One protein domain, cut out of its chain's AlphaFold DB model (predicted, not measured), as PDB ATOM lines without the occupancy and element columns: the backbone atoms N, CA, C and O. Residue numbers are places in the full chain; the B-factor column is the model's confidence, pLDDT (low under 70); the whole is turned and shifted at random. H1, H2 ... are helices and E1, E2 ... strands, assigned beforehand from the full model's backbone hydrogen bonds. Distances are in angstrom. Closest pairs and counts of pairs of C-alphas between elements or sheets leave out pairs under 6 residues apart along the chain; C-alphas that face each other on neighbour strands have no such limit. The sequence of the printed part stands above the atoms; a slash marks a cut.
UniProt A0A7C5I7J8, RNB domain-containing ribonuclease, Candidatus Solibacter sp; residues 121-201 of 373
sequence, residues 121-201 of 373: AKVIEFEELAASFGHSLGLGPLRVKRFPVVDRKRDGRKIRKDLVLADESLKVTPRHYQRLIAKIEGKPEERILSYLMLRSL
ATOM      1  N   ALA A 121      17.526  -0.760  14.997       84.44
ATOM      2  CA  ALA A 121      18.316  -0.835  13.768       84.44
ATOM      3  C   ALA A 121      19.658  -1.560  13.975       84.44
ATOM      4  O   ALA A 121      20.073  -2.344  13.122       84.44
ATOM      5  N   LYS A 122      20.315  -1.339  15.122       88.69
ATOM      6  CA  LYS A 122      21.568  -2.010  15.492       88.69
ATOM      7  C   LYS A 122      21.360  -3.482  15.820       88.69
ATOM      8  O   LYS A 122      22.210  -4.303  15.492       88.69
ATOM      9  N   VAL A 123      20.221  -3.818  16.419       89.56
ATOM     10  CA  VAL A 123      19.843  -5.209  16.698       89.56
ATOM     11  C   VAL A 123      19.563  -5.970  15.404       89.56
ATOM     12  O   VAL A 123      20.042  -7.084  15.249       89.56
ATOM     13  N   ILE A 124      18.843  -5.372  14.449       85.69
ATOM     14  CA  ILE A 124      18.602  -5.992  13.133       85.69
ATOM     15  C   ILE A 124      19.922  -6.203  12.387       85.69
ATOM     16  O   ILE A 124      20.166  -7.285  11.864       85.69
ATOM     17  N   GLU A 125      20.787  -5.186  12.374       84.69
ATOM     18  CA  GLU A 125      22.125  -5.272  11.787       84.69
ATOM     19  C   GLU A 125      22.939  -6.428  12.395       84.69
ATOM     20  O   GLU A 125      23.596  -7.181  11.673       84.69
ATOM     21  N   PHE A 126      22.872  -6.583  13.719       89.56
ATOM     22  CA  PHE A 126      23.490  -7.695  14.427       89.56
ATOM     23  C   PHE A 126      22.880  -9.048  14.034       89.56
ATOM     24  O   PHE A 126      23.625  -9.967  13.711       89.56
ATOM     25  N   GLU A 127      21.551  -9.169  14.017       88.06
ATOM     26  CA  GLU A 127      20.841 -10.407  13.666       88.06
ATOM     27  C   GLU A 127      21.172 -10.894  12.252       88.06
ATOM     28  O   GLU A 127      21.420 -12.081  12.050       88.06
ATOM     29  N   GLU A 128      21.222  -9.989  11.273       84.44
ATOM     30  CA  GLU A 128      21.582 -10.323   9.892       84.44
ATOM     31  C   GLU A 128      23.015 -10.869   9.797       84.44
ATOM     32  O   GLU A 128      23.270 -11.848   9.089       84.44
ATOM     33  N   LEU A 129      23.949 -10.268  10.540       85.25
ATOM     34  CA  LEU A 129      25.326 -10.750  10.614       85.25
ATOM     35  C   LEU A 129      25.415 -12.088  11.349       85.25
ATOM     36  O   LEU A 129      26.039 -13.012  10.830       85.25
ATOM     37  N   ALA A 130      24.767 -12.228  12.506       89.12
ATOM     38  CA  ALA A 130      24.756 -13.459  13.290       89.12
ATOM     39  C   ALA A 130      24.162 -14.637  12.499       89.12
ATOM     40  O   ALA A 130      24.700 -15.748  12.548       89.12
ATOM     41  N   ALA A 131      23.128 -14.388  11.688       87.69
ATOM     42  CA  ALA A 131      22.510 -15.396  10.831       87.69
ATOM     43  C   ALA A 131      23.494 -15.974   9.803       87.69
ATOM     44  O   ALA A 131      23.421 -17.161   9.483       87.69
ATOM     45  N   SER A 132      24.467 -15.182   9.337       84.62
ATOM     46  CA  SER A 132      25.528 -15.666   8.439       84.62
ATOM     47  C   SER A 132      26.482 -16.679   9.093       84.62
ATOM     48  O   SER A 132      27.159 -17.429   8.385       84.62
ATOM     49  N   PHE A 133      26.491 -16.739  10.430       86.56
ATOM     50  CA  PHE A 133      27.187 -17.739  11.244       86.56
ATOM     51  C   PHE A 133      26.247 -18.840  11.766       86.56
ATOM     52  O   PHE A 133      26.667 -19.679  12.554       86.56
ATOM     53  N   GLY A 134      24.970 -18.854  11.362       88.50
ATOM     54  CA  GLY A 134      23.983 -19.823  11.859       88.50
ATOM     55  C   GLY A 134      23.462 -19.526  13.272       88.50
ATOM     56  O   GLY A 134      22.939 -20.417  13.952       88.50
ATOM     57  N   HIS A 135      23.590 -18.278  13.730       91.38
ATOM     58  CA  HIS A 135      23.166 -17.837  15.058       91.38
ATOM     59  C   HIS A 135      22.132 -16.712  15.008       91.38
ATOM     60  O   HIS A 135      21.959 -16.051  13.994       91.38
ATOM     61  N   SER A 136      21.400 -16.531  16.107       89.81
ATOM     62  CA  SER A 136      20.363 -15.504  16.256       89.81
ATOM     63  C   SER A 136      20.050 -15.312  17.742       89.81
ATOM     64  O   SER A 136      20.162 -16.256  18.530       89.81
ATOM     65  N   LEU A 137      19.609 -14.110  18.112       87.50
ATOM     66  CA  LEU A 137      19.028 -13.770  19.414       87.50
ATOM     67  C   LEU A 137      17.667 -14.445  19.647       87.50
ATOM     68  O   LEU A 137      17.159 -14.424  20.769       87.50
ATOM     69  N   GLY A 138      17.066 -15.043  18.612       83.75
ATOM     70  CA  GLY A 138      15.787 -15.746  18.703       83.75
ATOM     71  C   GLY A 138      14.583 -14.806  18.787       83.75
ATOM     72  O   GLY A 138      13.601 -15.131  19.448       83.75
ATOM     73  N   LEU A 139      14.646 -13.647  18.124       78.81
ATOM     74  CA  LEU A 139      13.632 -12.582  18.186       78.81
ATOM     75  C   LEU A 139      12.340 -12.869  17.386       78.81
ATOM     76  O   LEU A 139      11.480 -11.997  17.276       78.81
ATOM     77  N   GLY A 140      12.167 -14.081  16.850       68.44
ATOM     78  CA  GLY A 140      11.078 -14.403  15.922       68.44
ATOM     79  C   GLY A 140      11.246 -13.712  14.556       68.44
ATOM     80  O   GLY A 140      12.293 -13.123  14.286       68.44
ATOM     81  N   PRO A 141      10.251 -13.798  13.651       60.72
ATOM     82  CA  PRO A 141      10.326 -13.143  12.349       60.72
ATOM     83  C   PRO A 141      10.328 -11.616  12.511       60.72
ATOM     84  O   PRO A 141       9.302 -11.003  12.805       60.72
ATOM     85  N   LEU A 142      11.491 -11.005  12.284       62.59
ATOM     86  CA  LEU A 142      11.669  -9.556  12.281       62.59
ATOM     87  C   LEU A 142      10.864  -8.951  11.123       62.59
ATOM     88  O   LEU A 142      11.210  -9.115   9.952       62.59
ATOM     89  N   ARG A 143       9.777  -8.235  11.431       57.53
ATOM     90  CA  ARG A 143       9.042  -7.449  10.431       57.53
ATOM     91  C   ARG A 143       9.815  -6.174  10.133       57.53
ATOM     92  O   ARG A 143       9.618  -5.142  10.763       57.53
ATOM     93  N   VAL A 144      10.712  -6.260   9.160       61.62
ATOM     94  CA  VAL A 144      11.476  -5.110   8.684       61.62
ATOM     95  C   VAL A 144      10.770  -4.514   7.473       61.62
ATOM     96  O   VAL A 144      10.660  -5.165   6.433       61.62
ATOM     97  N   LYS A 145      10.310  -3.263   7.573       57.22
ATOM     98  CA  LYS A 145       9.907  -2.507   6.383       57.22
ATOM     99  C   LYS A 145      11.141  -1.791   5.845       57.22
ATOM    100  O   LYS A 145      11.631  -0.846   6.458       57.22
ATOM    101  N   ARG A 146      11.662  -2.269   4.713       60.28
ATOM    102  CA  ARG A 146      12.752  -1.605   3.988       60.28
ATOM    103  C   ARG A 146      12.148  -0.617   3.001       60.28
ATOM    104  O   ARG A 146      11.453  -1.023   2.072       60.28
ATOM    105  N   PHE A 147      12.407   0.668   3.210       56.88
ATOM    106  CA  PHE A 147      12.020   1.707   2.263       56.88
ATOM    107  C   PHE A 147      13.253   2.148   1.475       56.88
ATOM    108  O   PHE A 147      14.212   2.620   2.088       56.88
ATOM    109  N   PRO A 148      13.261   2.024   0.138       50.41
ATOM    110  CA  PRO A 148      14.359   2.537  -0.663       50.41
ATOM    111  C   PRO A 148      14.323   4.068  -0.625       50.41
ATOM    112  O   PRO A 148      13.454   4.699  -1.225       50.41
ATOM    113  N   VAL A 149      15.273   4.677   0.079       61.62
ATOM    114  CA  VAL A 149      15.462   6.128   0.116       61.62
ATOM    115  C   VAL A 149      16.560   6.499  -0.870       61.62
ATOM    116  O   VAL A 149      17.643   5.915  -0.891       61.62
ATOM    117  N   VAL A 150      16.275   7.478  -1.726       60.53
ATOM    118  CA  VAL A 150      17.255   8.023  -2.666       60.53
ATOM    119  C   VAL A 150      17.803   9.318  -2.087       60.53
ATOM    120  O   VAL A 150      17.184  10.371  -2.202       60.53
ATOM    121  N   ASP A 151      18.984   9.230  -1.492       59.88
ATOM    122  CA  ASP A 151      19.777  10.379  -1.078       59.88
ATOM    123  C   ASP A 151      20.460  11.001  -2.306       59.88
ATOM    124  O   ASP A 151      20.825  10.297  -3.255       59.88
ATOM    125  N   ARG A 152      20.676  12.318  -2.315       65.56
ATOM    126  CA  ARG A 152      21.486  12.987  -3.348       65.56
ATOM    127  C   ARG A 152      22.748  13.553  -2.721       65.56
ATOM    128  O   ARG A 152      22.685  14.349  -1.789       65.56
ATOM    129  N   LYS A 153      23.907  13.173  -3.254       65.25
ATOM    130  CA  LYS A 153      25.169  13.843  -2.927       65.25
ATOM    131  C   LYS A 153      25.164  15.279  -3.456       65.25
ATOM    132  O   LYS A 153      24.450  15.597  -4.406       65.25
ATOM    133  N   ARG A 154      26.042  16.120  -2.894       62.25
ATOM    134  CA  ARG A 154      26.315  17.483  -3.393       62.25
ATOM    135  C   ARG A 154      26.741  17.515  -4.872       62.25
ATOM    136  O   ARG A 154      26.543  18.531  -5.519       62.25
ATOM    137  N   ASP A 155      27.272  16.411  -5.403       67.06
ATOM    138  CA  ASP A 155      27.668  16.236  -6.812       67.06
ATOM    139  C   ASP A 155      26.525  15.739  -7.733       67.06
ATOM    140  O   ASP A 155      26.755  15.437  -8.902       67.06
ATOM    141  N   GLY A 156      25.295  15.607  -7.220       64.69
ATOM    142  CA  GLY A 156      24.128  15.149  -7.978       64.69
ATOM    143  C   GLY A 156      23.978  13.626  -8.103       64.69
ATOM    144  O   GLY A 156      22.954  13.160  -8.614       64.69
ATOM    145  N   ARG A 157      24.930  12.817  -7.609       63.56
ATOM    146  CA  ARG A 157      24.811  11.348  -7.633       63.56
ATOM    147  C   ARG A 157      23.751  10.862  -6.643       63.56
ATOM    148  O   ARG A 157      23.758  11.225  -5.466       63.56
ATOM    149  N   LYS A 158      22.858   9.993  -7.128       55.44
ATOM    150  CA  LYS A 158      21.838   9.303  -6.325       55.44
ATOM    151  C   LYS A 158      22.494   8.176  -5.521       55.44
ATOM    152  O   LYS A 158      23.048   7.254  -6.112       55.44
ATOM    153  N   ILE A 159      22.413   8.229  -4.196       56.25
ATOM    154  CA  ILE A 159      22.728   7.109  -3.307       56.25
ATOM    155  C   ILE A 159      21.405   6.447  -2.941       56.25
ATOM    156  O   ILE A 159      20.545   7.086  -2.345       56.25
ATOM    157  N   ARG A 160      21.228   5.173  -3.286       52.69
ATOM    158  CA  ARG A 160      20.141   4.380  -2.707       52.69
ATOM    159  C   ARG A 160      20.596   3.892  -1.337       52.69
ATOM    160  O   ARG A 160      21.632   3.244  -1.253       52.69
ATOM    161  N   LYS A 161      19.847   4.225  -0.294       54.12
ATOM    162  CA  LYS A 161      19.977   3.646   1.042       54.12
ATOM    163  C   LYS A 161      18.641   3.025   1.407       54.12
ATOM    164  O   LYS A 161      17.607   3.660   1.224       54.12
ATOM    165  N   ASP A 162      18.663   1.823   1.954       57.56
ATOM    166  CA  ASP A 162      17.457   1.242   2.526       57.56
ATOM    167  C   ASP A 162      17.264   1.822   3.931       57.56
ATOM    168  O   ASP A 162      18.082   1.602   4.825       57.56
ATOM    169  N   LEU A 163      16.191   2.590   4.128       53.78
ATOM    170  CA  LEU A 163      15.750   2.968   5.462       53.78
ATOM    171  C   LEU A 163      15.070   1.748   6.082       53.78
ATOM    172  O   LEU A 163      14.016   1.297   5.624       53.78
ATOM    173  N   VAL A 164      15.708   1.206   7.111       58.47
ATOM    174  CA  VAL A 164      15.212   0.081   7.900       58.47
ATOM    175  C   VAL A 164      14.317   0.650   8.997       58.47
ATOM    176  O   VAL A 164      14.807   1.119  10.021       58.47
ATOM    177  N   LEU A 165      13.001   0.623   8.780       55.50
ATOM    178  CA  LEU A 165      12.029   0.860   9.847       55.50
ATOM    179  C   LEU A 165      11.756  -0.484  10.526       55.50
ATOM    180  O   LEU A 165      11.074  -1.356   9.976       55.50
ATOM    181  N   ALA A 166      12.371  -0.657  11.694       55.75
ATOM    182  CA  ALA A 166      12.063  -1.749  12.604       55.75
ATOM    183  C   ALA A 166      10.652  -1.556  13.172       55.75
ATOM    184  O   ALA A 166      10.241  -0.428  13.438       55.75
ATOM    185  N   ASP A 167       9.922  -2.647  13.376       56.94
ATOM    186  CA  ASP A 167       8.701  -2.620  14.176       56.94
ATOM    187  C   ASP A 167       9.060  -2.179  15.612       56.94
ATOM    188  O   ASP A 167       9.894  -2.812  16.267       56.94
ATOM    189  N   GLU A 168       8.465  -1.085  16.102       53.09
ATOM    190  CA  GLU A 168       8.683  -0.560  17.463       53.09
ATOM    191  C   GLU A 168       8.316  -1.584  18.555       53.09
ATOM    192  O   GLU A 168       8.699  -1.438  19.714       53.09
ATOM    193  N   SER A 169       7.617  -2.665  18.190       53.75
ATOM    194  CA  SER A 169       7.296  -3.783  19.078       53.75
ATOM    195  C   SER A 169       8.448  -4.767  19.334       53.75
ATOM    196  O   SER A 169       8.257  -5.724  20.093       53.75
ATOM    197  N   LEU A 170       9.641  -4.558  18.757       66.19
ATOM    198  CA  LEU A 170      10.802  -5.427  18.974       66.19
ATOM    199  C   LEU A 170      11.299  -5.364  20.432       66.19
ATOM    200  O   LEU A 170      12.203  -4.608  20.784       66.19
ATOM    201  N   LYS A 171      10.729  -6.204  21.303       76.81
ATOM    202  CA  LYS A 171      11.138  -6.322  22.708       76.81
ATOM    203  C   LYS A 171      12.387  -7.182  22.844       76.81
ATOM    204  O   LYS A 171      12.331  -8.394  23.061       76.81
ATOM    205  N   VAL A 172      13.537  -6.534  22.745       87.06
ATOM    206  CA  VAL A 172      14.833  -7.159  22.993       87.06
ATOM    207  C   VAL A 172      15.092  -7.184  24.496       87.06
ATOM    208  O   VAL A 172      14.931  -6.174  25.176       87.06
ATOM    209  N   THR A 173      15.484  -8.342  25.028       90.81
ATOM    210  CA  THR A 173      15.784  -8.506  26.456       90.81
ATOM    211  C   THR A 173      17.241  -8.923  26.659       90.81
ATOM    212  O   THR A 173      17.811  -9.576  25.780       90.81
ATOM    213  N   PRO A 174      17.840  -8.634  27.828       91.69
ATOM    214  CA  PRO A 174      19.198  -9.081  28.150       91.69
ATOM    215  C   PRO A 174      19.370 -10.606  28.053       91.69
ATOM    216  O   PRO A 174      20.405 -11.105  27.618       91.69
ATOM    217  N   ARG A 175      18.303 -11.364  28.346       92.19
ATOM    218  CA  ARG A 175      18.278 -12.829  28.225       92.19
ATOM    219  C   ARG A 175      18.483 -13.330  26.797       92.19
ATOM    220  O   ARG A 175      18.995 -14.432  26.631       92.19
ATOM    221  N   HIS A 176      18.089 -12.567  25.777       92.25
ATOM    222  CA  HIS A 176      18.354 -12.951  24.387       92.25
ATOM    223  C   HIS A 176      19.861 -12.955  24.104       92.25
ATOM    224  O   HIS A 176      20.382 -13.934  23.576       92.25
ATOM    225  N   TYR A 177      20.569 -11.915  24.555       93.00
ATOM    226  CA  TYR A 177      22.027 -11.826  24.452       93.00
ATOM    227  C   TYR A 177      22.707 -12.909  25.289       93.00
ATOM    228  O   TYR A 177      23.562 -13.627  24.786       93.00
ATOM    229  N   GLN A 178      22.277 -13.095  26.537       91.81
ATOM    230  CA  GLN A 178      22.845 -14.109  27.427       91.81
ATOM    231  C   GLN A 178      22.751 -15.530  26.846       91.81
ATOM    232  O   GLN A 178      23.722 -16.281  26.883       91.81
ATOM    233  N   ARG A 179      21.594 -15.905  26.282       91.75
ATOM    234  CA  ARG A 179      21.417 -17.213  25.626       91.75
ATOM    235  C   ARG A 179      22.344 -17.383  24.435       91.75
ATOM    236  O   ARG A 179      22.835 -18.484  24.211       91.75
ATOM    237  N   LEU A 180      22.546 -16.314  23.667       91.69
ATOM    238  CA  LEU A 180      23.431 -16.366  22.520       91.69
ATOM    239  C   LEU A 180      24.891 -16.526  22.958       91.69
ATOM    240  O   LEU A 180      25.543 -17.407  22.417       91.69
ATOM    241  N   ILE A 181      25.354 -15.782  23.972       91.38
ATOM    242  CA  ILE A 181      26.705 -15.926  24.556       91.38
ATOM    243  C   ILE A 181      26.952 -17.378  24.977       91.38
ATOM    244  O   ILE A 181      27.887 -18.005  24.495       91.38
ATOM    245  N   ALA A 182      26.042 -17.961  25.760       90.25
ATOM    246  CA  ALA A 182      26.159 -19.358  26.188       90.25
ATOM    247  C   ALA A 182      26.149 -20.362  25.016       90.25
ATOM    248  O   ALA A 182      26.679 -21.462  25.122       90.25
ATOM    249  N   LYS A 183      25.523 -20.017  23.881       91.75
ATOM    250  CA  LYS A 183      25.492 -20.870  22.684       91.75
ATOM    251  C   LYS A 183      26.783 -20.774  21.866       91.75
ATOM    252  O   LYS A 183      27.074 -21.719  21.126       91.75
ATOM    253  N   ILE A 184      27.481 -19.641  21.910       92.12
ATOM    254  CA  ILE A 184      28.690 -19.387  21.112       92.12
ATOM    255  C   ILE A 184      29.979 -19.663  21.885       92.12
ATOM    256  O   ILE A 184      31.014 -19.775  21.247       92.12
ATOM    257  N   GLU A 185      29.911 -19.811  23.208       90.44
ATOM    258  CA  GLU A 185      31.053 -20.134  24.069       90.44
ATOM    259  C   GLU A 185      31.841 -21.348  23.542       90.44
ATOM    260  O   GLU A 185      31.275 -22.409  23.252       90.44
ATOM    261  N   GLY A 186      33.152 -21.170  23.367       86.50
ATOM    262  CA  GLY A 186      34.080 -22.175  22.852       86.50
ATOM    263  C   GLY A 186      34.019 -22.408  21.338       86.50
ATOM    264  O   GLY A 186      34.712 -23.296  20.837       86.50
ATOM    265  N   LYS A 187      33.201 -21.659  20.586       89.94
ATOM    266  CA  LYS A 187      33.090 -21.808  19.124       89.94
ATOM    267  C   LYS A 187      34.039 -20.869  18.375       89.94
ATOM    268  O   LYS A 187      34.335 -19.782  18.868       89.94
ATOM    269  N   PRO A 188      34.464 -21.213  17.144       85.88
ATOM    270  CA  PRO A 188      35.329 -20.347  16.335       85.88
ATOM    271  C   PRO A 188      34.778 -18.922  16.145       85.88
ATOM    272  O   PRO A 188      35.526 -17.948  16.125       85.88
ATOM    273  N   GLU A 189      33.456 -18.793  16.035       87.69
ATOM    274  CA  GLU A 189      32.753 -17.525  15.848       87.69
ATOM    275  C   GLU A 189      32.507 -16.720  17.141       87.69
ATOM    276  O   GLU A 189      31.963 -15.618  17.071       87.69
ATOM    277  N   GLU A 190      32.909 -17.222  18.314       88.56
ATOM    278  CA  GLU A 190      32.673 -16.576  19.615       88.56
ATOM    279  C   GLU A 190      33.190 -15.135  19.652       88.56
ATOM    280  O   GLU A 190      32.453 -14.209  20.007       88.56
ATOM    281  N   ARG A 191      34.449 -14.934  19.239       85.62
ATOM    282  CA  ARG A 191      35.128 -13.630  19.290       85.62
ATOM    283  C   ARG A 191      34.426 -12.605  18.405       85.62
ATOM    284  O   ARG A 191      34.127 -11.501  18.857       85.62
ATOM    285  N   ILE A 192      34.119 -12.976  17.159       87.00
ATOM    286  CA  ILE A 192      33.478 -12.057  16.214       87.00
ATOM    287  C   ILE A 192      32.035 -11.747  16.615       87.00
ATOM    288  O   ILE A 192      31.622 -10.590  16.563       87.00
ATOM    289  N   LEU A 193      31.266 -12.742  17.065       90.00
ATOM    290  CA  LEU A 193      29.888 -12.517  17.490       90.00
ATOM    291  C   LEU A 193      29.832 -11.671  18.761       90.00
ATOM    292  O   LEU A 193      29.046 -10.731  18.805       90.00
ATOM    293  N   SER A 194      30.711 -11.910  19.733       89.44
ATOM    294  CA  SER A 194      30.809 -11.085  20.945       89.44
ATOM    295  C   SER A 194      31.157  -9.628  20.625       89.44
ATOM    296  O   SER A 194      30.516  -8.708  21.138       89.44
ATOM    297  N   TYR A 195      32.099  -9.398  19.704       86.06
ATOM    298  CA  TYR A 195      32.427  -8.058  19.210       86.06
ATOM    299  C   TYR A 195      31.216  -7.363  18.562       86.06
ATOM    300  O   TYR A 195      30.900  -6.209  18.869       86.06
ATOM    301  N   LEU A 196      30.493  -8.065  17.686       88.12
ATOM    302  CA  LEU A 196      29.299  -7.528  17.029       88.12
ATOM    303  C   LEU A 196      28.158  -7.264  18.027       88.12
ATOM    304  O   LEU A 196      27.460  -6.256  17.900       88.12
ATOM    305  N   MET A 197      27.998  -8.122  19.042       90.88
ATOM    306  CA  MET A 197      27.023  -7.940  20.122       90.88
ATOM    307  C   MET A 197      27.304  -6.659  20.896       90.88
ATOM    308  O   MET A 197      26.388  -5.852  21.049       90.88
ATOM    309  N   LEU A 198      28.553  -6.427  21.316       88.69
ATOM    310  CA  LEU A 198      28.945  -5.195  22.006       88.69
ATOM    311  C   LEU A 198      28.607  -3.946  21.191       88.69
ATOM    312  O   LEU A 198      28.045  -2.995  21.725       88.69
ATOM    313  N   ARG A 199      28.881  -3.961  19.882       88.19
ATOM    314  CA  ARG A 199      28.583  -2.826  18.990       88.19
ATOM    315  C   ARG A 199      27.092  -2.582  18.779       88.19
ATOM    316  O   ARG A 199      26.726  -1.511  18.294       88.19
ATOM    317  N   SER A 200      26.241  -3.557  19.103       90.88
ATOM    318  CA  SER A 200      24.789  -3.381  19.066       90.88
ATOM    319  C   SER A 200      24.232  -2.710  20.328       90.88
ATOM    320  O   SER A 200      23.143  -2.142  20.276       90.88
ATOM    321  N   LEU A 201      24.966  -2.763  21.447       92.81
ATOM    322  CA  LEU A 201      24.556  -2.205  22.734       92.81
ATOM    323  C   LEU A 201      24.843  -0.700  22.819       92.81
ATOM    324  O   LEU A 201      25.751  -0.175  22.173       92.81
TER     325      LEU A 201
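AT A GLANCE: This is residues 121 to 201 of the 373 residues of the protein "RNB domain-containing ribonuclease" of Candidatus Solibacter sp (UniProt A0A7C5I7J8). A small head of three helices, H1, H2 and H3, bears a long two-stranded arm, the antiparallel hairpin of E1 and E2. The 81 printed residues hold three named helices and two named strands, in the order H1, E1, E2, H2, H3, of mixed class. The whole is loose, with a radius of gyration of the C-alphas of 15.5 A, and spans 49 by 28 by 20 A.

HOW THE PARTS SIT: H1, residues 121 to 131, touches H3, residues 190 to 200, opposite ways at 16 degrees, a shallow tilt; their closest C-alphas, Lys 122 and Ser 200, are 5.0 A apart. E1, residues 144 to 152, and E2, residues 158 to 166, form a hairpin; N 149 and O 161 are within hydrogen-bond range, 2.8 A. H2, residues 174 to 184, touches H3 in a helical hairpin; their closest C-alphas, Ile 184 and Glu 190, are 5.1 A apart. In H1, H2 and H3 every O i to N i+4 pair is within hydrogen-bond range.

IN THESE COORDINATES: H1 begins at C-alpha 121 (18.316, -0.835, 13.768); H3 ends at C-alpha 200 (24.789, -3.381, 19.066). E1 measures 23.9 A, E2 24.0 A.

THE WHOLE: The printed part has no cut. The H1 to E1 link is long. Residues 140 to 170 have pLDDT under 70.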